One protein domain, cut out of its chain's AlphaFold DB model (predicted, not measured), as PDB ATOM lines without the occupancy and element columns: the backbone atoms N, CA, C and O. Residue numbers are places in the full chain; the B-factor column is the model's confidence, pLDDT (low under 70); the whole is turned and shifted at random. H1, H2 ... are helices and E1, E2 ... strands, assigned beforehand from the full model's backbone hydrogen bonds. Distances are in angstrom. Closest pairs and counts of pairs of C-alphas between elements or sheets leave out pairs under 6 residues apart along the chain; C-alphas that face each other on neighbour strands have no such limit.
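AT A GLANCE: This is residues 42 to 202 of the 515 residues of an uncharacterized protein of Parcubacteria group bacterium (UniProt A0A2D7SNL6). A twisted sheet of five strands has H2, H5 and H7 over one face, with H5 between the other two, and H1 packs on H2 and H5. Beyond one end of the sheet, a head built largely of loops, residues 85 to 112, holds H3 and H4, while H6 lies near the edge strand E5. The printed part has 161 residues, with seven named helices and five named strands in the order H1 H2 E1 H3 H4 E2 H5 E3 E4 E5 H6 H7; the class is mixed, helices and strands. The mixed sheet has the order E1 E2 E4 E3 E5. The whole is compact, with a radius of gyration of the C-alphas of 14.6 A and spans of 47 by 35 by 28 A.

HOW THE PARTS SIT: H1, residues 42 to 46, touches H2, residues 60 to 72; their closest C-alphas, Ile 44 and Asn 68, are 6.9 A apart. E1, residues 79 to 83, is antiparallel to E2, residues 115 to 120, with N 80 and O 119 at 2.8 A. H3, residues 92 to 95, is close to but not clearly touching H4, residues 109 to 112, which only grazes the sheet. H5, residues 125 to 140, is the hub, touching H1, H2 and H7, residues 181 to 192. H5 and H2 run opposite ways at a steep tilt of 39 degrees, the closest C-alphas being Val 65 and Gly 135, 4.7 A. H5 and H7 run the same way at a shallow tilt of 17 degrees, Lys 126 and Ala 183 having the closest C-alphas, 5.5 A. E3, residues 144 to 148, and E4, residues 153 to 157, form an antiparallel hairpin, with N 147 and O 155 at 2.9 A. E4 is also antiparallel to E2, with N 154 and O 118 at 2.7 A. E5, residues 162 to 165, is parallel to E3, with N 146 and O 163 at 3.0 A. E2, H5 and E3 make a split strand-helix-strand unit, two strands running the same way with E4 between them, and its crossover is right-handed. H2, H5 and H7 lie on the same face, two layers of helices and sheet, at heights over the sheet of 8.8, 8.2 and 8.9 A. H6, residues 172 to 177, only grazes the sheet. Every O i to N i+4 pair is within hydrogen-bond range in H1, H2, H5 and H7, and 1 of 2 in H6; H3 and H4 are too short for such a pair.

IN THESE COORDINATES: H1 begins at C-alpha 42, (40.035, 52.019, 17.207). From first to last C-alpha, H2 measures 17.9 A, E2 16.0 A, H5 21.4 A and H7 16.4 A. H7 ends at C-alpha 192, (30.166, 34.258, 10.707).

THE WHOLE: The two C-alphas farthest apart, those of Ser 95 and Ser 202, are 47.6 A apart. The printed part has no cut; the links H1 to H2 and H3 to H4 are long. Mean pLDDT of the printed part is 81.0, and residues 42 to 47, 103 to 106 and 193 to 202 are among those under 70.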
ATOM      1  N   GLN A  42      39.744  50.630  16.860       63.78
ATOM      2  CA  GLN A  42      40.035  52.019  17.207       63.78
ATOM      3  C   GLN A  42      41.427  52.463  16.734       63.78
ATOM      4  O   GLN A  42      41.573  53.595  16.283       63.78
ATOM      5  N   ILE A  43      42.431  51.574  16.757       62.59
ATOM      6  CA  ILE A  43      43.778  51.897  16.251       62.59
ATOM      7  C   ILE A  43      43.737  52.202  14.759       62.59
ATOM      8  O   ILE A  43      44.297  53.204  14.315       62.59
ATOM      9  N   ILE A  44      43.047  51.355  13.999       68.94
ATOM     10  CA  ILE A  44      42.884  51.527  12.557       68.94
ATOM     11  C   ILE A  44      42.002  52.735  12.257       68.94
ATOM     12  O   ILE A  44      42.302  53.472  11.330       68.94
ATOM     13  N   ASP A  45      40.947  52.984  13.031       69.69
ATOM     14  CA  ASP A  45      40.073  54.136  12.803       69.69
ATOM     15  C   ASP A  45      40.787  55.468  13.039       69.69
ATOM     16  O   ASP A  45      40.591  56.399  12.253       69.69
ATOM     17  N   ALA A  46      41.585  55.550  14.108       65.94
ATOM     18  CA  ALA A  46      42.306  56.753  14.510       65.94
ATOM     19  C   ALA A  46      43.508  57.044  13.604       65.94
ATOM     20  O   ALA A  46      43.819  58.207  13.364       65.94
ATOM     21  N   ASN A  47      44.160  56.000  13.082       67.69
ATOM     22  CA  ASN A  47      45.392  56.122  12.299       67.69
ATOM     23  C   ASN A  47      45.219  55.715  10.831       67.69
ATOM     24  O   ASN A  47      46.205  55.443  10.149       67.69
ATOM     25  N   TRP A  48      43.977  55.649  10.337       81.81
ATOM     26  CA  TRP A  48      43.718  55.250   8.957       81.81
ATOM     27  C   TRP A  48      44.410  56.194   7.980       81.81
ATOM     28  O   TRP A  48      44.167  57.403   7.988       81.81
ATOM     29  N   LYS A  49      45.182  55.615   7.065       78.94
ATOM     30  CA  LYS A  49      45.800  56.333   5.956       78.94
ATOM     31  C   LYS A  49      45.400  55.723   4.620       78.94
ATOM     32  O   LYS A  49      45.509  54.518   4.417       78.94
ATOM     33  N   GLU A  50      44.984  56.567   3.687       89.88
ATOM     34  CA  GLU A  50      44.879  56.194   2.277       89.88
ATOM     35  C   GLU A  50      46.257  56.398   1.651       89.88
ATOM     36  O   GLU A  50      46.710  57.528   1.469       89.88
ATOM     37  N   TYR A  51      46.975  55.306   1.399       81.88
ATOM     38  CA  TYR A  51      48.302  55.372   0.797       81.88
ATOM     39  C   TYR A  51      48.200  55.665  -0.697       81.88
ATOM     40  O   TYR A  51      49.103  56.274  -1.261       81.88
ATOM     41  N   GLY A  52      47.123  55.208  -1.350       84.62
ATOM     42  CA  GLY A  52      46.975  55.328  -2.804       84.62
ATOM     43  C   GLY A  52      48.017  54.512  -3.582       84.62
ATOM     44  O   GLY A  52      48.140  54.649  -4.797       84.62
ATOM     45  N   GLU A  53      48.760  53.646  -2.891       89.94
ATOM     46  CA  GLU A  53      49.822  52.821  -3.452       89.94
ATOM     47  C   GLU A  53      49.269  51.479  -3.951       89.94
ATOM     48  O   GLU A  53      48.350  50.904  -3.369       89.94
ATOM     49  N   SER A  54      49.862  50.944  -5.022       91.44
ATOM     50  CA  SER A  54      49.560  49.600  -5.524       91.44
ATOM     51  C   SER A  54      50.609  48.599  -5.042       91.44
ATOM     52  O   SER A  54      51.764  48.640  -5.470       91.44
ATOM     53  N   ILE A  55      50.215  47.644  -4.194       91.88
ATOM     54  CA  ILE A  55      51.099  46.538  -3.802       91.88
ATOM     55  C   ILE A  55      51.081  45.467  -4.889       91.88
ATOM     56  O   ILE A  55      50.086  44.765  -5.079       91.88
ATOM     57  N   ARG A  56      52.207  45.306  -5.594       92.12
ATOM     58  CA  ARG A  56      52.393  44.272  -6.633       92.12
ATOM     59  C   ARG A  56      51.218  44.228  -7.630       92.12
ATOM     60  O   ARG A  56      50.731  43.155  -7.980       92.12
ATOM     61  N   GLY A  57      50.722  45.395  -8.051       89.88
ATOM     62  CA  GLY A  57      49.638  45.530  -9.031       89.88
ATOM     63  C   GLY A  57      48.224  45.339  -8.467       89.88
ATOM     64  O   GLY A  57      47.251  45.439  -9.217       89.88
ATOM     65  N   ALA A  58      48.077  45.051  -7.169       93.00
ATOM     66  CA  ALA A  58      46.777  45.073  -6.508       93.00
ATOM     67  C   ALA A  58      46.224  46.507  -6.469       93.00
ATOM     68  O   ALA A  58      46.976  47.482  -6.464       93.00
ATOM     69  N   ASN A  59      44.903  46.654  -6.460       93.69
ATOM     70  CA  ASN A  59      44.267  47.960  -6.401       93.69
ATOM     71  C   ASN A  59      44.561  48.655  -5.065       93.69
ATOM     72  O   ASN A  59      44.915  48.017  -4.068       93.69
ATOM     73  N   THR A  60      44.400  49.972  -5.058       93.62
ATOM     74  CA  THR A  60      44.688  50.808  -3.889       93.62
ATOM     75  C   THR A  60      43.819  50.425  -2.699       93.62
ATOM     76  O   THR A  60      44.326  50.291  -1.599       93.62
ATOM     77  N   LYS A  61      42.543  50.088  -2.923       94.25
ATOM     78  CA  LYS A  61      41.600  49.730  -1.854       94.25
ATOM     79  C   LYS A  61      42.061  48.548  -0.989       94.25
ATOM     80  O   LYS A  61      41.985  48.631   0.231       94.25
ATOM     81  N   VAL A  62      42.501  47.436  -1.588       96.25
ATOM     82  CA  VAL A  62      43.047  46.300  -0.812       96.25
ATOM     83  C   VAL A  62      44.451  46.604  -0.289       96.25
ATOM     84  O   VAL A  62      44.807  46.155   0.798       96.25
ATOM     85  N   SER A  63      45.228  47.396  -1.031       96.06
ATOM     86  CA  SER A  63      46.565  47.811  -0.606       96.06
ATOM     87  C   SER A  63      46.503  48.656   0.665       96.06
ATOM     88  O   SER A  63      47.242  48.374   1.597       96.06
ATOM     89  N   ASP A  64      45.562  49.595   0.768       91.56
ATOM     90  CA  ASP A  64      45.353  50.421   1.957       91.56
ATOM     91  C   ASP A  64      44.976  49.566   3.171       91.56
ATOM     92  O   ASP A  64      45.522  49.766   4.252       91.56
ATOM     93  N   VAL A  65      44.111  48.556   3.007       95.31
ATOM     94  CA  VAL A  65      43.782  47.614   4.097       95.31
ATOM     95  C   VAL A  65      45.037  46.927   4.623       95.31
ATOM     96  O   VAL A  65      45.269  46.903   5.830       95.31
ATOM     97  N   VAL A  66      45.850  46.378   3.720       97.19
ATOM     98  CA  VAL A  66      47.051  45.629   4.093       97.19
ATOM     99  C   VAL A  66      48.125  46.548   4.673       97.19
ATOM    100  O   VAL A  66      48.724  46.201   5.683       97.19
ATOM    101  N   LEU A  67      48.355  47.724   4.086       93.31
ATOM    102  CA  LEU A  67      49.362  48.676   4.557       93.31
ATOM    103  C   LEU A  67      49.031  49.215   5.946       93.31
ATOM    104  O   LEU A  67      49.912  49.230   6.800       93.31
ATOM    105  N   ASN A  68      47.775  49.586   6.208       90.06
ATOM    106  CA  ASN A  68      47.364  50.001   7.552       90.06
ATOM    107  C   ASN A  68      47.508  48.858   8.567       90.06
ATOM    108  O   ASN A  68      47.956  49.095   9.686       90.06
ATOM    109  N   ALA A  69      47.191  47.618   8.181       90.69
ATOM    110  CA  ALA A  69      47.402  46.464   9.052       90.69
ATOM    111  C   ALA A  69      48.892  46.213   9.342       90.69
ATOM    112  O   ALA A  69      49.247  45.924  10.481       90.69
ATOM    113  N   CYS A  70      49.769  46.381   8.349       88.81
ATOM    114  CA  CYS A  70      51.219  46.292   8.526       88.81
ATOM    115  C   CYS A  70      51.759  47.385   9.452       88.81
ATOM    116  O   CYS A  70      52.540  47.089  10.351       88.81
ATOM    117  N   GLU A  71      51.330  48.637   9.273       85.50
ATOM    118  CA  GLU A  71      51.727  49.726  10.171       85.50
ATOM    119  C   GLU A  71      51.307  49.452  11.616       85.50
ATOM    120  O   GLU A  71      52.130  49.565  12.523       85.50
ATOM    121  N   ALA A  72      50.074  48.987  11.827       80.12
ATOM    122  CA  ALA A  72      49.553  48.704  13.160       80.12
ATOM    123  C   ALA A  72      50.331  47.610  13.915       80.12
ATOM    124  O   ALA A  72      50.412  47.658  15.140       80.12
ATOM    125  N   ILE A  73      50.944  46.647  13.217       81.50
ATOM    126  CA  ILE A  73      51.742  45.584  13.857       81.50
ATOM    127  C   ILE A  73      53.227  45.933  14.034       81.50
ATOM    128  O   ILE A  73      53.990  45.089  14.512       81.50
ATOM    129  N   GLY A  74      53.646  47.149  13.668       76.50
ATOM    130  CA  GLY A  74      55.031  47.615  13.789       76.50
ATOM    131  C   GLY A  74      55.705  47.995  12.467       76.50
ATOM    132  O   GLY A  74      56.931  47.918  12.378       76.50
ATOM    133  N   GLY A  75      54.930  48.373  11.448       80.50
ATOM    134  CA  GLY A  75      55.436  48.912  10.183       80.50
ATOM    135  C   GLY A  75      55.548  47.903   9.040       80.50
ATOM    136  O   GLY A  75      55.483  46.686   9.224       80.50
ATOM    137  N   ARG A  76      55.802  48.409   7.822       84.75
ATOM    138  CA  ARG A  76      56.033  47.577   6.617       84.75
ATOM    139  C   ARG A  76      57.107  46.500   6.788       84.75
ATOM    140  O   ARG A  76      57.015  45.471   6.132       84.75
ATOM    141  N   SER A  77      58.103  46.698   7.654       86.44
ATOM    142  CA  SER A  77      59.148  45.694   7.915       86.44
ATOM    143  C   SER A  77      58.603  44.403   8.529       86.44
ATOM    144  O   SER A  77      59.262  43.373   8.448       86.44
ATOM    145  N   GLN A  78      57.405  44.447   9.121       89.19
ATOM    146  CA  GLN A  78      56.713  43.274   9.653       89.19
ATOM    147  C   GLN A  78      55.957  42.489   8.581       89.19
ATOM    148  O   GLN A  78      55.385  41.453   8.897       89.19
ATOM    149  N   CYS A  79      55.930  42.970   7.333       93.69
ATOM    150  CA  CYS A  79      55.140  42.415   6.246       93.69
ATOM    151  C   CYS A  79      55.986  42.142   4.999       93.69
ATOM    152  O   CYS A  79      56.571  43.041   4.401       93.69
ATOM    153  N   ALA A  80      55.955  40.903   4.524       96.62
ATOM    154  CA  ALA A  80      56.500  40.499   3.238       96.62
ATOM    155  C   ALA A  80      55.359  40.217   2.250       96.62
ATOM    156  O   ALA A  80      54.642  39.222   2.377       96.62
ATOM    157  N   PHE A  81      55.186  41.079   1.246       94.69
ATOM    158  CA  PHE A  81      54.140  40.922   0.229       94.69
ATOM    159  C   PHE A  81      54.481  39.789  -0.742       94.69
ATOM    160  O   PHE A  81      55.310  39.933  -1.642       94.69
ATOM    161  N   ILE A  82      53.812  38.653  -0.577       93.69
ATOM    162  CA  ILE A  82      54.037  37.445  -1.369       93.69
ATOM    163  C   ILE A  82      53.403  37.581  -2.746       93.69
ATOM    164  O   ILE A  82      54.007  37.195  -3.745       93.69
ATOM    165  N   SER A  83      52.197  38.145  -2.840       90.31
ATOM    166  CA  SER A  83      51.498  38.284  -4.120       90.31
ATOM    167  C   SER A  83      50.492  39.437  -4.133       90.31
ATOM    168  O   SER A  83      50.041  39.874  -3.080       90.31
ATOM    169  N   GLY A  84      50.169  39.934  -5.330       91.88
ATOM    170  CA  GLY A  84      49.180  40.990  -5.567       91.88
ATOM    171  C   GLY A  84      48.350  40.665  -6.807       91.88
ATOM    172  O   GLY A  84      47.608  39.687  -6.820       91.88
ATOM    173  N   CYS A  85      48.498  41.430  -7.882       92.31
ATOM    174  CA  CYS A  85      47.845  41.111  -9.146       92.31
ATOM    175  C   CYS A  85      48.377  39.811  -9.760       92.31
ATOM    176  O   CYS A  85      49.586  39.563  -9.805       92.31
ATOM    177  N   ARG A  86      47.463  38.995 -10.293       86.25
ATOM    178  CA  ARG A  86      47.803  37.819 -11.095       86.25
ATOM    179  C   ARG A  86      47.022  37.789 -12.414       86.25
ATOM    180  O   ARG A  86      46.023  38.484 -12.540       86.25
ATOM    181  N   TYR A  87      47.434  36.980 -13.387       85.56
ATOM    182  CA  TYR A  87      46.742  36.849 -14.678       85.56
ATOM    183  C   TYR A  87      46.786  35.417 -15.226       85.56
ATOM    184  O   TYR A  87      47.764  34.704 -15.038       85.56
ATOM    185  N   ASN A  88      45.762  34.987 -15.955       82.81
ATOM    186  CA  ASN A  88      45.851  33.844 -16.868       82.81
ATOM    187  C   ASN A  88      46.205  34.333 -18.285       82.81
ATOM    188  O   ASN A  88      45.920  35.488 -18.614       82.81
ATOM    189  N   PRO A  89      46.795  33.489 -19.152       82.88
ATOM    190  CA  PRO A  89      46.920  33.817 -20.569       82.88
ATOM    191  C   PRO A  89      45.557  34.198 -21.168       82.88
ATOM    192  O   PRO A  89      44.581  33.469 -20.993       82.88
ATOM    193  N   GLY A  90      45.498  35.338 -21.852       79.69
ATOM    194  CA  GLY A  90      44.280  35.933 -22.403       79.69
ATOM    195  C   GLY A  90      43.573  36.939 -21.485       79.69
ATOM    196  O   GLY A  90      42.641  37.598 -21.941       79.69
ATOM    197  N   ASP A  91      43.999  37.099 -20.228       79.88
ATOM    198  CA  ASP A  91      43.445  38.131 -19.344       79.88
ATOM    199  C   ASP A  91      43.915  39.525 -19.761       79.88
ATOM    200  O   ASP A  91      45.062  39.714 -20.166       79.88
ATOM    201  N   THR A  92      43.075  40.540 -19.537       78.31
ATOM    202  CA  THR A  92      43.443  41.958 -19.730       78.31
ATOM    203  C   THR A  92      44.693  42.355 -18.943       78.31
ATOM    204  O   THR A  92      45.427  43.246 -19.351       78.31
ATOM    205  N   ASN A  93      44.956  41.672 -17.826       76.44
ATOM    206  CA  ASN A  93      46.102  41.923 -16.956       76.44
ATOM    207  C   ASN A  93      47.391  41.219 -17.413       76.44
ATOM    208  O   ASN A  93      48.431  41.429 -16.795       76.44
ATOM    209  N   GLN A  94      47.359  40.404 -18.475       82.44
ATOM    210  CA  GLN A  94      48.543  39.696 -18.977       82.44
ATOM    211  C   GLN A  94      49.646  40.646 -19.459       82.44
ATOM    212  O   GLN A  94      50.824  40.317 -19.343       82.44
ATOM    213  N   SER A  95      49.289  41.811 -20.000       80.88
ATOM    214  CA  SER A  95      50.257  42.812 -20.462       80.88
ATOM    215  C   SER A  95      50.811  43.691 -19.337       80.88
ATOM    216  O   SER A  95      51.700  44.497 -19.592       80.88
ATOM    217  N   ASN A  96      50.292  43.576 -18.108       81.44
ATOM    218  CA  ASN A  96      50.775  44.368 -16.984       81.44
ATOM    219  C   ASN A  96      52.040  43.712 -16.396       81.44
ATOM    220  O   ASN A  96      51.934  42.627 -15.818       81.44
ATOM    221  N   PRO A  97      53.217  44.363 -16.478       80.75
ATOM    222  CA  PRO A  97      54.488  43.768 -16.060       80.75
ATOM    223  C   PRO A  97      54.578  43.507 -14.550       80.75
ATOM    224  O   PRO A  97      55.449  42.763 -14.106       80.75
ATOM    225  N   VAL A  98      53.693  44.114 -13.752       86.56
ATOM    226  CA  VAL A  98      53.647  43.938 -12.294       86.56
ATOM    227  C   VAL A  98      52.812  42.712 -11.900       86.56
ATOM    228  O   VAL A  98      53.029  42.124 -10.839       86.56
ATOM    229  N   CYS A  99      51.860  42.309 -12.744       84.25
ATOM    230  CA  CYS A  99      51.024  41.139 -12.506       84.25
ATOM    231  C   CYS A  99      51.804  39.855 -12.819       84.25
ATOM    232  O   CYS A  99      52.584  39.803 -13.764       84.25
ATOM    233  N   THR A 100      51.573  38.784 -12.059       85.12
ATOM    234  CA  THR A 100      52.240  37.487 -12.293       85.12
ATOM    235  C   THR A 100      51.271  36.425 -12.819       85.12
ATOM    236  O   THR A 100      50.090  36.477 -12.482       85.12
ATOM    237  N   PRO A 101      51.719  35.401 -13.563       81.50
ATOM    238  CA  PRO A 101      50.852  34.292 -13.952       81.50
ATOM    239  C   PRO A 101      50.112  33.675 -12.751       81.50
ATOM    240  O   PRO A 101      50.696  33.425 -11.695       81.50
ATOM    241  N   ASN A 102      48.811  33.444 -12.890       74.25
ATOM    242  CA  ASN A 102      47.975  32.834 -11.872       74.25
ATOM    243  C   ASN A 102      48.128  31.309 -11.919       74.25
ATOM    244  O   ASN A 102      47.908  30.674 -12.944       74.25
ATOM    245  N   THR A 103      48.459  30.723 -10.772       64.62
ATOM    246  CA  THR A 103      48.543  29.271 -10.552       64.62
ATOM    247  C   THR A 103      47.386  28.735  -9.700       64.62
ATOM    248  O   THR A 103      47.381  27.564  -9.335       64.62
ATOM    249  N   GLY A 104      46.421  29.591  -9.343       63.31
ATOM    250  CA  GLY A 104      45.332  29.280  -8.416       63.31
ATOM    251  C   GLY A 104      43.946  29.232  -9.064       63.31
ATOM    252  O   GLY A 104      43.796  29.096 -10.277       63.31
ATOM    253  N   ALA A 105      42.915  29.375  -8.228       67.44
ATOM    254  CA  ALA A 105      41.512  29.260  -8.620       67.44
ATOM    255  C   ALA A 105      41.112  30.191  -9.780       67.44
ATOM    256  O   ALA A 105      41.514  31.355  -9.839       67.44
ATOM    257  N   THR A 106      40.228  29.708 -10.660       66.75
ATOM    258  CA  THR A 106      39.731  30.472 -11.815       66.75
ATOM    259  C   THR A 106      39.113  31.804 -11.390       66.75
ATOM    260  O   THR A 106      39.423  32.831 -11.970       66.75
ATOM    261  N   ASN A 107      38.329  31.857 -10.316       74.06
ATOM    262  CA  ASN A 107      37.702  33.106  -9.854       74.06
ATOM    263  C   ASN A 107      38.518  33.837  -8.771       74.06
ATOM    264  O   ASN A 107      37.955  34.501  -7.897       74.06
ATOM    265  N   SER A 108      39.846  33.693  -8.810       82.12
ATOM    266  CA  SER A 108      40.760  34.317  -7.853       82.12
ATOM    267  C   SER A 108      40.638  35.842  -7.856       82.12
ATOM    268  O   SER A 108      40.665  36.485  -8.906       82.12
ATOM    269  N   GLN A 109      40.555  36.436  -6.665       89.94
ATOM    270  CA  GLN A 109      40.512  37.891  -6.507       89.94
ATOM    271  C   GLN A 109      41.836  38.563  -6.891       89.94
ATOM    272  O   GLN A 109      41.829  39.727  -7.290       89.94
ATOM    273  N   HIS A 110      42.949  37.822  -6.913       86.50
ATOM    274  CA  HIS A 110      44.213  38.311  -7.467       86.50
ATOM    275  C   HIS A 110      44.106  38.642  -8.960       86.50
ATOM    276  O   HIS A 110      44.715  39.608  -9.414       86.50
ATOM    277  N   ARG A 111      43.288  37.896  -9.724       85.69
ATOM    278  CA  ARG A 111      43.043  38.181 -11.152       85.69
ATOM    279  C   ARG A 111      42.299  39.489 -11.379       85.69
ATOM    280  O   ARG A 111      42.404  40.083 -12.442       85.69
ATOM    281  N   GLN A 112      41.559  39.936 -10.371       85.81
ATOM    282  CA  GLN A 112      40.816  41.192 -10.390       85.81
ATOM    283  C   GLN A 112      41.592  42.330  -9.714       85.81
ATOM    284  O   GLN A 112      40.998  43.364  -9.414       85.81
ATOM    285  N   SER A 113      42.875  42.120  -9.392       91.75
ATOM    286  CA  SER A 113      43.685  43.038  -8.586       91.75
ATOM    287  C   SER A 113      43.037  43.395  -7.241       91.75
ATOM    288  O   SER A 113      43.262  44.474  -6.713       91.75
ATOM    289  N   LYS A 114      42.198  42.522  -6.674       93.94
ATOM    290  CA  LYS A 114      41.452  42.776  -5.427       93.94
ATOM    291  C   LYS A 114      42.029  42.071  -4.213       93.94
ATOM    292  O   LYS A 114      41.437  42.201  -3.148       93.94
ATOM    293  N   ALA A 115      43.126  41.336  -4.372       94.12
ATOM    294  CA  ALA A 115      43.716  40.526  -3.319       94.12
ATOM    295  C   ALA A 115      45.224  40.709  -3.200       94.12
ATOM    296  O   ALA A 115      45.911  40.940  -4.200       94.12
ATOM    297  N   ILE A 116      45.714  40.528  -1.980       96.75
ATOM    298  CA  ILE A 116      47.127  40.508  -1.620       96.75
ATOM    299  C   ILE A 116      47.363  39.301  -0.714       96.75
ATOM    300  O   ILE A 116      46.587  39.045   0.204       96.75
ATOM    301  N   ASP A 117      48.455  38.586  -0.972       95.19
ATOM    302  CA  ASP A 117      48.991  37.606  -0.033       95.19
ATOM    303  C   ASP A 117      50.201  38.222   0.663       95.19
ATOM    304  O   ASP A 117      51.098  38.756   0.002       95.19
ATOM    305  N   VAL A 118      50.256  38.117   1.981       96.94
ATOM    306  CA  VAL A 118      51.311  38.683   2.821       96.94
ATOM    307  C   VAL A 118      51.768  37.654   3.844       96.94
ATOM    308  O   VAL A 118      50.961  36.910   4.390       96.94
ATOM    309  N   LYS A 119      53.068  37.586   4.112       96.50
ATOM    310  CA  LYS A 119      53.600  36.930   5.307       96.50
ATOM    311  C   LYS A 119      53.953  37.990   6.322       96.50
ATOM    312  O   LYS A 119      54.505  39.018   5.938       96.50
ATOM    313  N   VAL A 120      53.678  37.722   7.586       91.75
ATOM    314  CA  VAL A 120      54.081  38.607   8.673       91.75
ATOM    315  C   VAL A 120      55.159  37.965   9.528       91.75
ATOM    316  O   VAL A 120      55.410  36.763   9.421       91.75
ATOM    317  N   SER A 121      55.831  38.778  10.337       86.94
ATOM    318  CA  SER A 121      56.736  38.287  11.376       86.94
ATOM    319  C   SER A 121      56.033  37.266  12.270       86.94
ATOM    320  O   SER A 121      54.853  37.416  12.585       86.94
ATOM    321  N   ALA A 122      56.768  36.236  12.688       83.00
ATOM    322  CA  ALA A 122      56.217  35.176  13.526       83.00
ATOM    323  C   ALA A 122      55.639  35.746  14.830       83.00
ATOM    324  O   ALA A 122      56.292  36.543  15.509       83.00
ATOM    325  N   GLY A 123      54.427  35.320  15.177       78.56
ATOM    326  CA  GLY A 123      53.698  35.792  16.352       78.56
ATOM    327  C   GLY A 123      52.979  37.127  16.146       78.56
ATOM    328  O   GLY A 123      52.581  37.734  17.132       78.56
ATOM    329  N   LYS A 124      52.844  37.604  14.900       81.44
ATOM    330  CA  LYS A 124      52.061  38.802  14.531       81.44
ATOM    331  C   LYS A 124      50.849  38.488  13.659       81.44
ATOM    332  O   LYS A 124      50.142  39.398  13.228       81.44
ATOM    333  N   GLU A 125      50.619  37.215  13.344       84.19
ATOM    334  CA  GLU A 125      49.550  36.764  12.457       84.19
ATOM    335  C   GLU A 125      48.180  37.176  12.995       84.19
ATOM    336  O   GLU A 125      47.364  37.722  12.252       84.19
ATOM    337  N   LYS A 126      47.959  36.975  14.297       81.19
ATOM    338  CA  LYS A 126      46.725  37.343  14.989       81.19
ATOM    339  C   LYS A 126      46.454  38.839  14.863       81.19
ATOM    340  O   LYS A 126      45.408  39.231  14.351       81.19
ATOM    341  N   GLU A 127      47.401  39.664  15.295       80.44
ATOM    342  CA  GLU A 127      47.291  41.119  15.294       80.44
ATOM    343  C   GLU A 127      47.090  41.637  13.873       80.44
ATOM    344  O   GLU A 127      46.196  42.447  13.634       80.44
ATOM    345  N   PHE A 128      47.846  41.115  12.903       90.50
ATOM    346  CA  PHE A 128      47.683  41.490  11.505       90.50
ATOM    347  C   PHE A 128      46.271  41.183  11.006       90.50
ATOM    348  O   PHE A 128      45.633  42.037  10.392       90.50
ATOM    349  N   MET A 129      45.768  39.975  11.265       88.75
ATOM    350  CA  MET A 129      44.439  39.553  10.824       88.75
ATOM    351  C   MET A 129      43.340  40.397  11.470       88.75
ATOM    352  O   MET A 129      42.429  40.839  10.771       88.75
ATOM    353  N   THR A 130      43.458  40.693  12.766       83.50
ATOM    354  CA  THR A 130      42.564  41.619  13.474       83.50
ATOM    355  C   THR A 130      42.555  42.996  12.814       83.50
ATOM    356  O   THR A 130      41.493  43.523  12.475       83.50
ATOM    357  N   MET A 131      43.732  43.568  12.563       85.12
ATOM    358  CA  MET A 131      43.863  44.891  11.951       85.12
ATOM    359  C   MET A 131      43.366  44.908  10.498       85.12
ATOM    360  O   MET A 131      42.708  45.863  10.079       85.12
ATOM    361  N   ALA A 132      43.584  43.832   9.740       92.25
ATOM    362  CA  ALA A 132      43.068  43.682   8.383       92.25
ATOM    363  C   ALA A 132      41.530  43.633   8.357       92.25
ATOM    364  O   ALA A 132      40.919  44.281   7.508       92.25
ATOM    365  N   ILE A 133      40.885  42.941   9.305       87.94
ATOM    366  CA  ILE A 133      39.416  42.946   9.453       87.94
ATOM    367  C   ILE A 133      38.908  44.367   9.715       87.94
ATOM    368  O   ILE A 133      37.949  44.814   9.082       87.94
ATOM    369  N   CYS A 134      39.581  45.110  10.591       83.19
ATOM    370  CA  CYS A 134      39.252  46.505  10.866       83.19
ATOM    371  C   CYS A 134      39.433  47.403   9.631       83.19
ATOM    372  O   CYS A 134      38.586  48.254   9.351       83.19
ATOM    373  N   GLY A 135      40.473  47.169   8.827       86.69
ATOM    374  CA  GLY A 135      40.633  47.832   7.534       86.69
ATOM    375  C   GLY A 135      39.487  47.503   6.571       86.69
ATOM    376  O   GLY A 135      38.892  48.409   5.986       86.69
ATOM    377  N   LEU A 136      39.098  46.227   6.455       88.62
ATOM    378  CA  LEU A 136      37.962  45.785   5.631       88.62
ATOM    379  C   LEU A 136      36.633  46.399   6.085       88.62
ATOM    380  O   LEU A 136      35.793  46.741   5.245       88.62
ATOM    381  N   ARG A 137      36.438  46.589   7.395       86.00
ATOM    382  CA  ARG A 137      35.300  47.341   7.938       86.00
ATOM    383  C   ARG A 137      35.236  48.736   7.349       86.00
ATOM    384  O   ARG A 137      34.194  49.122   6.818       86.00
ATOM    385  N   ARG A 138      36.356  49.451   7.409       83.75
ATOM    386  CA  ARG A 138      36.451  50.841   6.976       83.75
ATOM    387  C   ARG A 138      36.258  50.997   5.473       83.75
ATOM    388  O   ARG A 138      35.456  51.823   5.049       83.75
ATOM    389  N   VAL A 139      36.930  50.179   4.662       85.56
ATOM    390  CA  VAL A 139      36.898  50.368   3.203       85.56
ATOM    391  C   VAL A 139      35.715  49.683   2.523       85.56
ATOM    392  O   VAL A 139      35.313  50.084   1.431       85.56
ATOM    393  N   ASN A 140      35.168  48.613   3.101       84.12
ATOM    394  CA  ASN A 140      34.231  47.744   2.390       84.12
ATOM    395  C   ASN A 140      33.102  47.196   3.269       84.12
ATOM    396  O   ASN A 140      32.557  46.141   2.957       84.12
ATOM    397  N   LYS A 141      32.735  47.895   4.356       84.06
ATOM    398  CA  LYS A 141      31.630  47.503   5.252       84.06
ATOM    399  C   LYS A 141      31.748  46.043   5.710       84.06
ATOM    400  O   LYS A 141      30.768  45.302   5.714       84.06
ATOM    401  N   CYS A 142      32.976  45.619   6.015       78.81
ATOM    402  CA  CYS A 142      33.324  44.260   6.440       78.81
ATOM    403  C   CYS A 142      33.109  43.170   5.392       78.81
ATOM    404  O   CYS A 142      33.170  41.987   5.710       78.81
ATOM    405  N   GLN A 143      32.855  43.537   4.140       84.44
ATOM    406  CA  GLN A 143      32.875  42.595   3.035       84.44
ATOM    407  C   GLN A 143      34.319  42.395   2.576       84.44
ATOM    408  O   GLN A 143      35.091  43.349   2.477       84.44
ATOM    409  N   GLY A 144      34.691  41.157   2.282       88.56
ATOM    410  CA  GLY A 144      36.050  40.827   1.885       88.56
ATOM    411  C   GLY A 144      36.377  39.365   2.122       88.56
ATOM    412  O   GLY A 144      35.577  38.594   2.658       88.56
ATOM    413  N   GLY A 145      37.566  38.977   1.695       88.56
ATOM    414  CA  GLY A 145      38.121  37.664   1.954       88.56
ATOM    415  C   GLY A 145      39.283  37.740   2.931       88.56
ATOM    416  O   GLY A 145      40.138  38.608   2.783       88.56
ATOM    417  N   LEU A 146      39.319  36.817   3.891       93.19
ATOM    418  CA  LEU A 146      40.468  36.613   4.769       93.19
ATOM    419  C   LEU A 146      40.841  35.132   4.766       93.19
ATOM    420  O   LEU A 146      39.988  34.276   4.981       93.19
ATOM    421  N   GLY A 147      42.103  34.809   4.525       90.06
ATOM    422  CA  GLY A 147      42.573  33.429   4.569       90.06
ATOM    423  C   GLY A 147      43.914  33.312   5.262       90.06
ATOM    424  O   GLY A 147      44.691  34.259   5.272       90.06
ATOM    425  N   LEU A 148      44.194  32.140   5.818       91.38
ATOM    426  CA  LEU A 148      45.518  31.790   6.324       91.38
ATOM    427  C   LEU A 148      45.920  30.464   5.693       91.38
ATOM    428  O   LEU A 148      45.169  29.494   5.748       91.38
ATOM    429  N   TYR A 149      47.085  30.420   5.068       86.50
ATOM    430  CA  TYR A 149      47.645  29.212   4.472       86.50
ATOM    431  C   TYR A 149      48.585  28.523   5.465       86.50
ATOM    432  O   TYR A 149      49.247  29.189   6.259       86.50
ATOM    433  N   SER A 150      48.740  27.201   5.374       82.31
ATOM    434  CA  SER A 150      49.710  26.444   6.190       82.31
ATOM    435  C   SER A 150      51.159  26.892   5.974       82.31
ATOM    436  O   SER A 150      52.018  26.669   6.823       82.31
ATOM    437  N   SER A 151      51.428  27.579   4.860       83.88
ATOM    438  CA  SER A 151      52.702  28.245   4.576       83.88
ATOM    439  C   SER A 151      52.986  29.486   5.443       83.88
ATOM    440  O   SER A 151      54.060  30.079   5.299       83.88
ATOM    441  N   GLY A 152      52.029  29.910   6.277       86.75
ATOM    442  CA  GLY A 152      52.071  31.139   7.078       86.75
ATOM    443  C   GLY A 152      51.693  32.404   6.302       86.75
ATOM    444  O   GLY A 152      51.778  33.504   6.832       86.75
ATOM    445  N   SER A 153      51.307  32.281   5.029       92.62
ATOM    446  CA  SER A 153      50.826  33.424   4.250       92.62
ATOM    447  C   SER A 153      49.365  33.718   4.579       92.62
ATOM    448  O   SER A 153      48.530  32.816   4.575       92.62
ATOM    449  N   ILE A 154      49.057  34.989   4.792       96.06
ATOM    450  CA  ILE A 154      47.724  35.528   5.030       96.06
ATOM    451  C   ILE A 154      47.218  36.126   3.718       96.06
ATOM    452  O   ILE A 154      47.926  36.884   3.058       96.06
ATOM    453  N   HIS A 155      46.002  35.770   3.330       95.06
ATOM    454  CA  HIS A 155      45.306  36.325   2.179       95.06
ATOM    455  C   HIS A 155      44.328  37.400   2.634       95.06
ATOM    456  O   HIS A 155      43.512  37.135   3.517       95.06
ATOM    457  N   VAL A 156      44.340  38.561   1.985       97.06
ATOM    458  CA  VAL A 156      43.366  39.638   2.208       97.06
ATOM    459  C   VAL A 156      42.797  40.087   0.867       97.06
ATOM    460  O   VAL A 156      43.554  40.366  -0.062       97.06
ATOM    461  N   ASP A 157      41.472  40.201   0.758       95.00
ATOM    462  CA  ASP A 157      40.822  40.766  -0.428       95.00
ATOM    463  C   ASP A 157      39.555  41.575  -0.136       95.00
ATOM    464  O   ASP A 157      38.919  41.424   0.904       95.00
ATOM    465  N   VAL A 158      39.163  42.413  -1.099       93.75
ATOM    466  CA  VAL A 158      38.021  43.345  -0.999       93.75
ATOM    467  C   VAL A 158      36.804  42.933  -1.849       93.75
ATOM    468  O   VAL A 158      36.109  43.774  -2.433       93.75
ATOM    469  N   ARG A 159      36.522  41.628  -1.975       88.19
ATOM    470  CA  ARG A 159      35.311  41.135  -2.666       88.19
ATOM    471  C   ARG A 159      34.019  41.600  -1.966       88.19
ATOM    472  O   ARG A 159      34.009  41.937  -0.789       88.19
ATOM    473  N   GLN A 160      32.891  41.568  -2.677       85.56
ATOM    474  CA  GLN A 160      31.578  42.043  -2.182       85.56
ATOM    475  C   GLN A 160      30.819  41.016  -1.316       85.56
ATOM    476  O   GLN A 160      29.594  41.009  -1.250       85.56
ATOM    477  N   ARG A 161      31.537  40.079  -0.695       79.44
ATOM    478  CA  ARG A 161      30.978  39.072   0.216       79.44
ATOM    479  C   ARG A 161      32.027  38.679   1.239       79.44
ATOM    480  O   ARG A 161      33.210  38.699   0.919       79.44
ATOM    481  N   ARG A 162      31.602  38.277   2.432       82.88
ATOM    482  CA  ARG A 162      32.513  37.675   3.408       82.88
ATOM    483  C   ARG A 162      32.885  36.264   2.994       82.88
ATOM    484  O   ARG A 162      32.056  35.525   2.464       82.88
ATOM    485  N   SER A 163      34.149  35.918   3.168       79.88
ATOM    486  CA  SER A 163      34.669  34.608   2.804       79.88
ATOM    487  C   SER A 163      35.928  34.327   3.608       79.88
ATOM    488  O   SER A 163      36.800  35.188   3.689       79.88
ATOM    489  N   ILE A 164      36.037  33.112   4.141       83.81
ATOM    490  CA  ILE A 164      37.231  32.644   4.848       83.81
ATOM    491  C   ILE A 164      37.697  31.300   4.320       83.81
ATOM    492  O   ILE A 164      36.866  30.497   3.889       83.81
ATOM    493  N   TRP A 165      39.010  31.070   4.309       78.94
ATOM    494  CA  TRP A 165      39.572  29.797   3.858       78.94
ATOM    495  C   TRP A 165      41.016  29.549   4.306       78.94
ATOM    496  O   TRP A 165      41.689  30.442   4.818       78.94
ATOM    497  N   SER A 166      41.489  28.324   4.058       82.81
ATOM    498  CA  SER A 166      42.906  27.947   4.112       82.81
ATOM    499  C   SER A 166      43.362  27.286   2.795       82.81
ATOM    500  O   SER A 166      42.937  27.696   1.715       82.81
ATOM    501  N   ASP A 167      44.255  26.299   2.848       73.25
ATOM    502  CA  ASP A 167      45.006  25.753   1.703       73.25
ATOM    503  C   ASP A 167      44.168  25.269   0.514       73.25
ATOM    504  O   ASP A 167      44.588  25.407  -0.633       73.25
ATOM    505  N   ASP A 168      42.991  24.703   0.767       69.44
ATOM    506  CA  ASP A 168      42.090  24.183  -0.273       69.44
ATOM    507  C   ASP A 168      41.014  25.198  -0.697       69.44
ATOM    508  O   ASP A 168      40.054  24.846  -1.383       69.44
ATOM    509  N   PHE A 169      41.153  26.458  -0.274       73.50
ATOM    510  CA  PHE A 169      40.177  27.528  -0.489       73.50
ATOM    511  C   PHE A 169      38.797  27.250   0.134       73.50
ATOM    512  O   PHE A 169      37.806  27.880  -0.242       73.50
ATOM    513  N   SER A 170      38.730  26.336   1.106       69.69
ATOM    514  CA  SER A 170      37.529  26.010   1.865       69.69
ATOM    515  C   SER A 170      37.613  26.502   3.309       69.69
ATOM    516  O   SER A 170      38.681  26.637   3.904       69.69
ATOM    517  N   ARG A 171      36.443  26.732   3.907       72.50
ATOM    518  CA  ARG A 171      36.305  27.017   5.339       72.50
ATOM    519  C   ARG A 171      36.610  25.789   6.213       72.50
ATOM    520  O   ARG A 171      36.989  25.936   7.371       72.50
ATOM    521  N   VAL A 172      36.465  24.580   5.665       73.25
ATOM    522  CA  VAL A 172      36.691  23.313   6.382       73.25
ATOM    523  C   VAL A 172      38.181  23.086   6.643       73.25
ATOM    524  O   VAL A 172      38.556  22.578   7.701       73.25
ATOM    525  N   SER A 173      39.055  23.510   5.727       69.19
ATOM    526  CA  SER A 173      40.501  23.374   5.926       69.19
ATOM    527  C   SER A 173      41.050  24.249   7.042       69.19
ATOM    528  O   SER A 173      42.102  23.922   7.578       69.19
ATOM    529  N   ILE A 174      40.340  25.294   7.472       70.31
ATOM    530  CA  ILE A 174      40.763  26.120   8.609       70.31
ATOM    531  C   ILE A 174      40.917  25.250   9.867       70.31
ATOM    532  O   ILE A 174      41.962  25.289  10.512       70.31
ATOM    533  N   ALA A 175      39.936  24.392  10.166       72.38
ATOM    534  CA  ALA A 175      39.966  23.516  11.337       72.38
ATOM    535  C   ALA A 175      41.126  22.506  11.309       72.38
ATOM    536  O   ALA A 175      41.690  22.187  12.355       72.38
ATOM    537  N   THR A 176      41.485  22.011  10.119       74.50
ATOM    538  CA  THR A 176      42.444  20.906   9.952       74.50
ATOM    539  C   THR A 176      43.866  21.352   9.608       74.50
ATOM    540  O   THR A 176      44.810  20.603   9.857       74.50
ATOM    541  N   LYS A 177      44.045  22.541   9.021       75.50
ATOM    542  CA  LYS A 177      45.341  23.040   8.528       75.50
ATOM    543  C   LYS A 177      45.921  24.158   9.381       75.50
ATOM    544  O   LYS A 177      47.143  24.275   9.446       75.50
ATOM    545  N   ILE A 178      45.083  24.941  10.059       76.25
ATOM    546  CA  ILE A 178      45.556  26.014  10.930       76.25
ATOM    547  C   ILE A 178      45.719  25.477  12.343       76.25
ATOM    548  O   ILE A 178      44.754  25.105  13.006       76.25
ATOM    549  N   LYS A 179      46.974  25.412  12.789       77.62
ATOM    550  CA  LYS A 179      47.319  24.917  14.125       77.62
ATOM    551  C   LYS A 179      47.079  25.959  15.211       77.62
ATOM    552  O   LYS A 179      46.759  25.581  16.329       77.62
ATOM    553  N   ASP A 180      47.218  27.239  14.876       73.44
ATOM    554  CA  ASP A 180      47.005  28.339  15.813       73.44
ATOM    555  C   ASP A 180      45.503  28.487  16.145       73.44
ATOM    556  O   ASP A 180      44.702  28.829  15.264       73.44
ATOM    557  N   PRO A 181      45.083  28.225  17.399       73.88
ATOM    558  CA  PRO A 181      43.689  28.351  17.803       73.88
ATOM    559  C   PRO A 181      43.170  29.792  17.736       73.88
ATOM    560  O   PRO A 181      41.999  29.977  17.406       73.88
ATOM    561  N   GLN A 182      44.010  30.801  17.982       74.38
ATOM    562  CA  GLN A 182      43.596  32.205  17.959       74.38
ATOM    563  C   GLN A 182      43.360  32.674  16.523       74.38
ATOM    564  O   GLN A 182      42.312  33.249  16.230       74.38
ATOM    565  N   ALA A 183      44.260  32.341  15.595       75.94
ATOM    566  CA  ALA A 183      44.062  32.644  14.177       75.94
ATOM    567  C   ALA A 183      42.804  31.961  13.603       75.94
ATOM    568  O   ALA A 183      42.067  32.568  12.822       75.94
ATOM    569  N   ARG A 184      42.510  30.717  14.020       79.50
ATOM    570  CA  ARG A 184      41.250  30.037  13.658       79.50
ATOM    571  C   ARG A 184      40.027  30.780  14.180       79.50
ATOM    572  O   ARG A 184      39.093  30.983  13.409       79.50
ATOM    573  N   ALA A 185      40.031  31.171  15.454       74.88
ATOM    574  CA  ALA A 185      38.917  31.894  16.066       74.88
ATOM    575  C   ALA A 185      38.633  33.209  15.324       74.88
ATOM    576  O   ALA A 185      37.487  33.480  14.978       74.88
ATOM    577  N   ILE A 186      39.681  33.961  14.971       80.69
ATOM    578  CA  ILE A 186      39.566  35.208  14.201       80.69
ATOM    579  C   ILE A 186      38.943  34.970  12.826       80.69
ATOM    580  O   ILE A 186      38.047  35.710  12.415       80.69
ATOM    581  N   LEU A 187      39.398  33.939  12.103       78.44
ATOM    582  CA  LEU A 187      38.823  33.602  10.802       78.44
ATOM    583  C   LEU A 187      37.341  33.269  10.936       78.44
ATOM    584  O   LEU A 187      36.532  33.842  10.214       78.44
ATOM    585  N   TYR A 188      36.975  32.369  11.850       77.75
ATOM    586  CA  TYR A 188      35.578  31.985  12.024       77.75
ATOM    587  C   TYR A 188      34.702  33.176  12.431       77.75
ATOM    588  O   TYR A 188      33.727  33.441  11.730       77.75
ATOM    589  N   GLY A 189      35.120  33.978  13.417       75.31
ATOM    590  CA  GLY A 189      34.399  35.189  13.830       75.31
ATOM    591  C   GLY A 189      34.169  36.176  12.679       75.31
ATOM    592  O   GLY A 189      33.049  36.645  12.460       75.31
ATOM    593  N   PHE A 190      35.191  36.421  11.846       77.50
ATOM    594  CA  PHE A 190      35.029  37.250  10.647       77.50
ATOM    595  C   PHE A 190      34.043  36.643   9.640       77.50
ATOM    596  O   PHE A 190      33.222  37.357   9.056       77.50
ATOM    597  N   GLY A 191      34.124  35.330   9.415       69.44
ATOM    598  CA  GLY A 191      33.273  34.620   8.466       69.44
ATOM    599  C   GLY A 191      31.802  34.538   8.876       69.44
ATOM    600  O   GLY A 191      30.955  34.472   7.984       69.44
ATOM    601  N   ASP A 192      31.504  34.544  10.177       70.00
ATOM    602  CA  ASP A 192      30.166  34.258  10.707       70.00
ATOM    603  C   ASP A 192      29.240  35.458  10.826       70.00
ATOM    604  O   ASP A 192      28.027  35.292  10.733       70.00
ATOM    605  N   GLY A 193      29.748  36.683  10.926       56.66
ATOM    606  CA  GLY A 193      28.805  37.785  11.108       56.66
ATOM    607  C   GLY A 193      29.359  39.030  11.749       56.66
ATOM    608  O   GLY A 193      28.869  40.125  11.464       56.66
ATOM    609  N   GLU A 194      30.442  38.893  12.493       54.88
ATOM    610  CA  GLU A 194      30.736  39.825  13.566       54.88
ATOM    611  C   GLU A 194      31.980  40.634  13.272       54.88
ATOM    612  O   GLU A 194      33.092  40.352  13.705       54.88
ATOM    613  N   CYS A 195      31.780  41.692  12.502       59.41
ATOM    614  CA  CYS A 195      32.791  42.716  12.312       59.41
ATOM    615  C   CYS A 195      32.626  43.823  13.365       59.41
ATOM    616  O   CYS A 195      32.527  45.009  13.039       59.41
ATOM    617  N   VAL A 196      32.487  43.421  14.628       47.03
ATOM    618  CA  VAL A 196      32.227  44.329  15.746       47.03
ATOM    619  C   VAL A 196      33.519  44.556  16.519       47.03
ATOM    620  O   VAL A 196      34.354  43.666  16.663       47.03
ATOM    621  N   THR A 197      33.713  45.786  16.986       39.50
ATOM    622  CA  THR A 197      34.853  46.171  17.820       39.50
ATOM    623  C   THR A 197      34.805  45.344  19.110       39.50
ATOM    624  O   THR A 197      33.979  45.629  19.966       39.50
ATOM    625  N   GLY A 198      35.636  44.302  19.224       38.03
ATOM    626  CA  GLY A 198      35.649  43.402  20.388       38.03
ATOM    627  C   GLY A 198      35.309  41.930  20.114       38.03
ATOM    628  O   GLY A 198      35.522  41.124  21.007       38.03
ATOM    629  N   SER A 199      34.912  41.529  18.896       33.66
ATOM    630  CA  SER A 199      34.613  40.116  18.548       33.66
ATOM    631  C   SER A 199      35.853  39.204  18.409       33.66
ATOM    632  O   SER A 199      35.816  38.144  17.786       33.66
ATOM    633  N   ILE A 200      36.979  39.611  19.005       39.31
ATOM    634  CA  ILE A 200      38.184  38.791  19.224       39.31
ATOM    635  C   ILE A 200      38.480  38.756  20.733       39.31
ATOM    636  O   ILE A 200      39.620  38.798  21.174       39.31
ATOM    637  N   ILE A 201      37.425  38.713  21.540       31.05
ATOM    638  CA  ILE A 201      37.402  38.229  22.916       31.05
ATOM    639  C   ILE A 201      36.066  37.490  23.034       31.05
ATOM    640  O   ILE A 201      35.066  37.960  22.499       31.05
ATOM    641  N   SER A 202      36.081  36.310  23.653       33.94
ATOM    642  CA  SER A 202      34.911  35.482  23.977       33.94
ATOM    643  C   SER A 202      33.676  36.322  24.321       33.94
ATOM    644  O   SER A 202      33.665  36.990  25.357       33.94
TER     645      SER A 202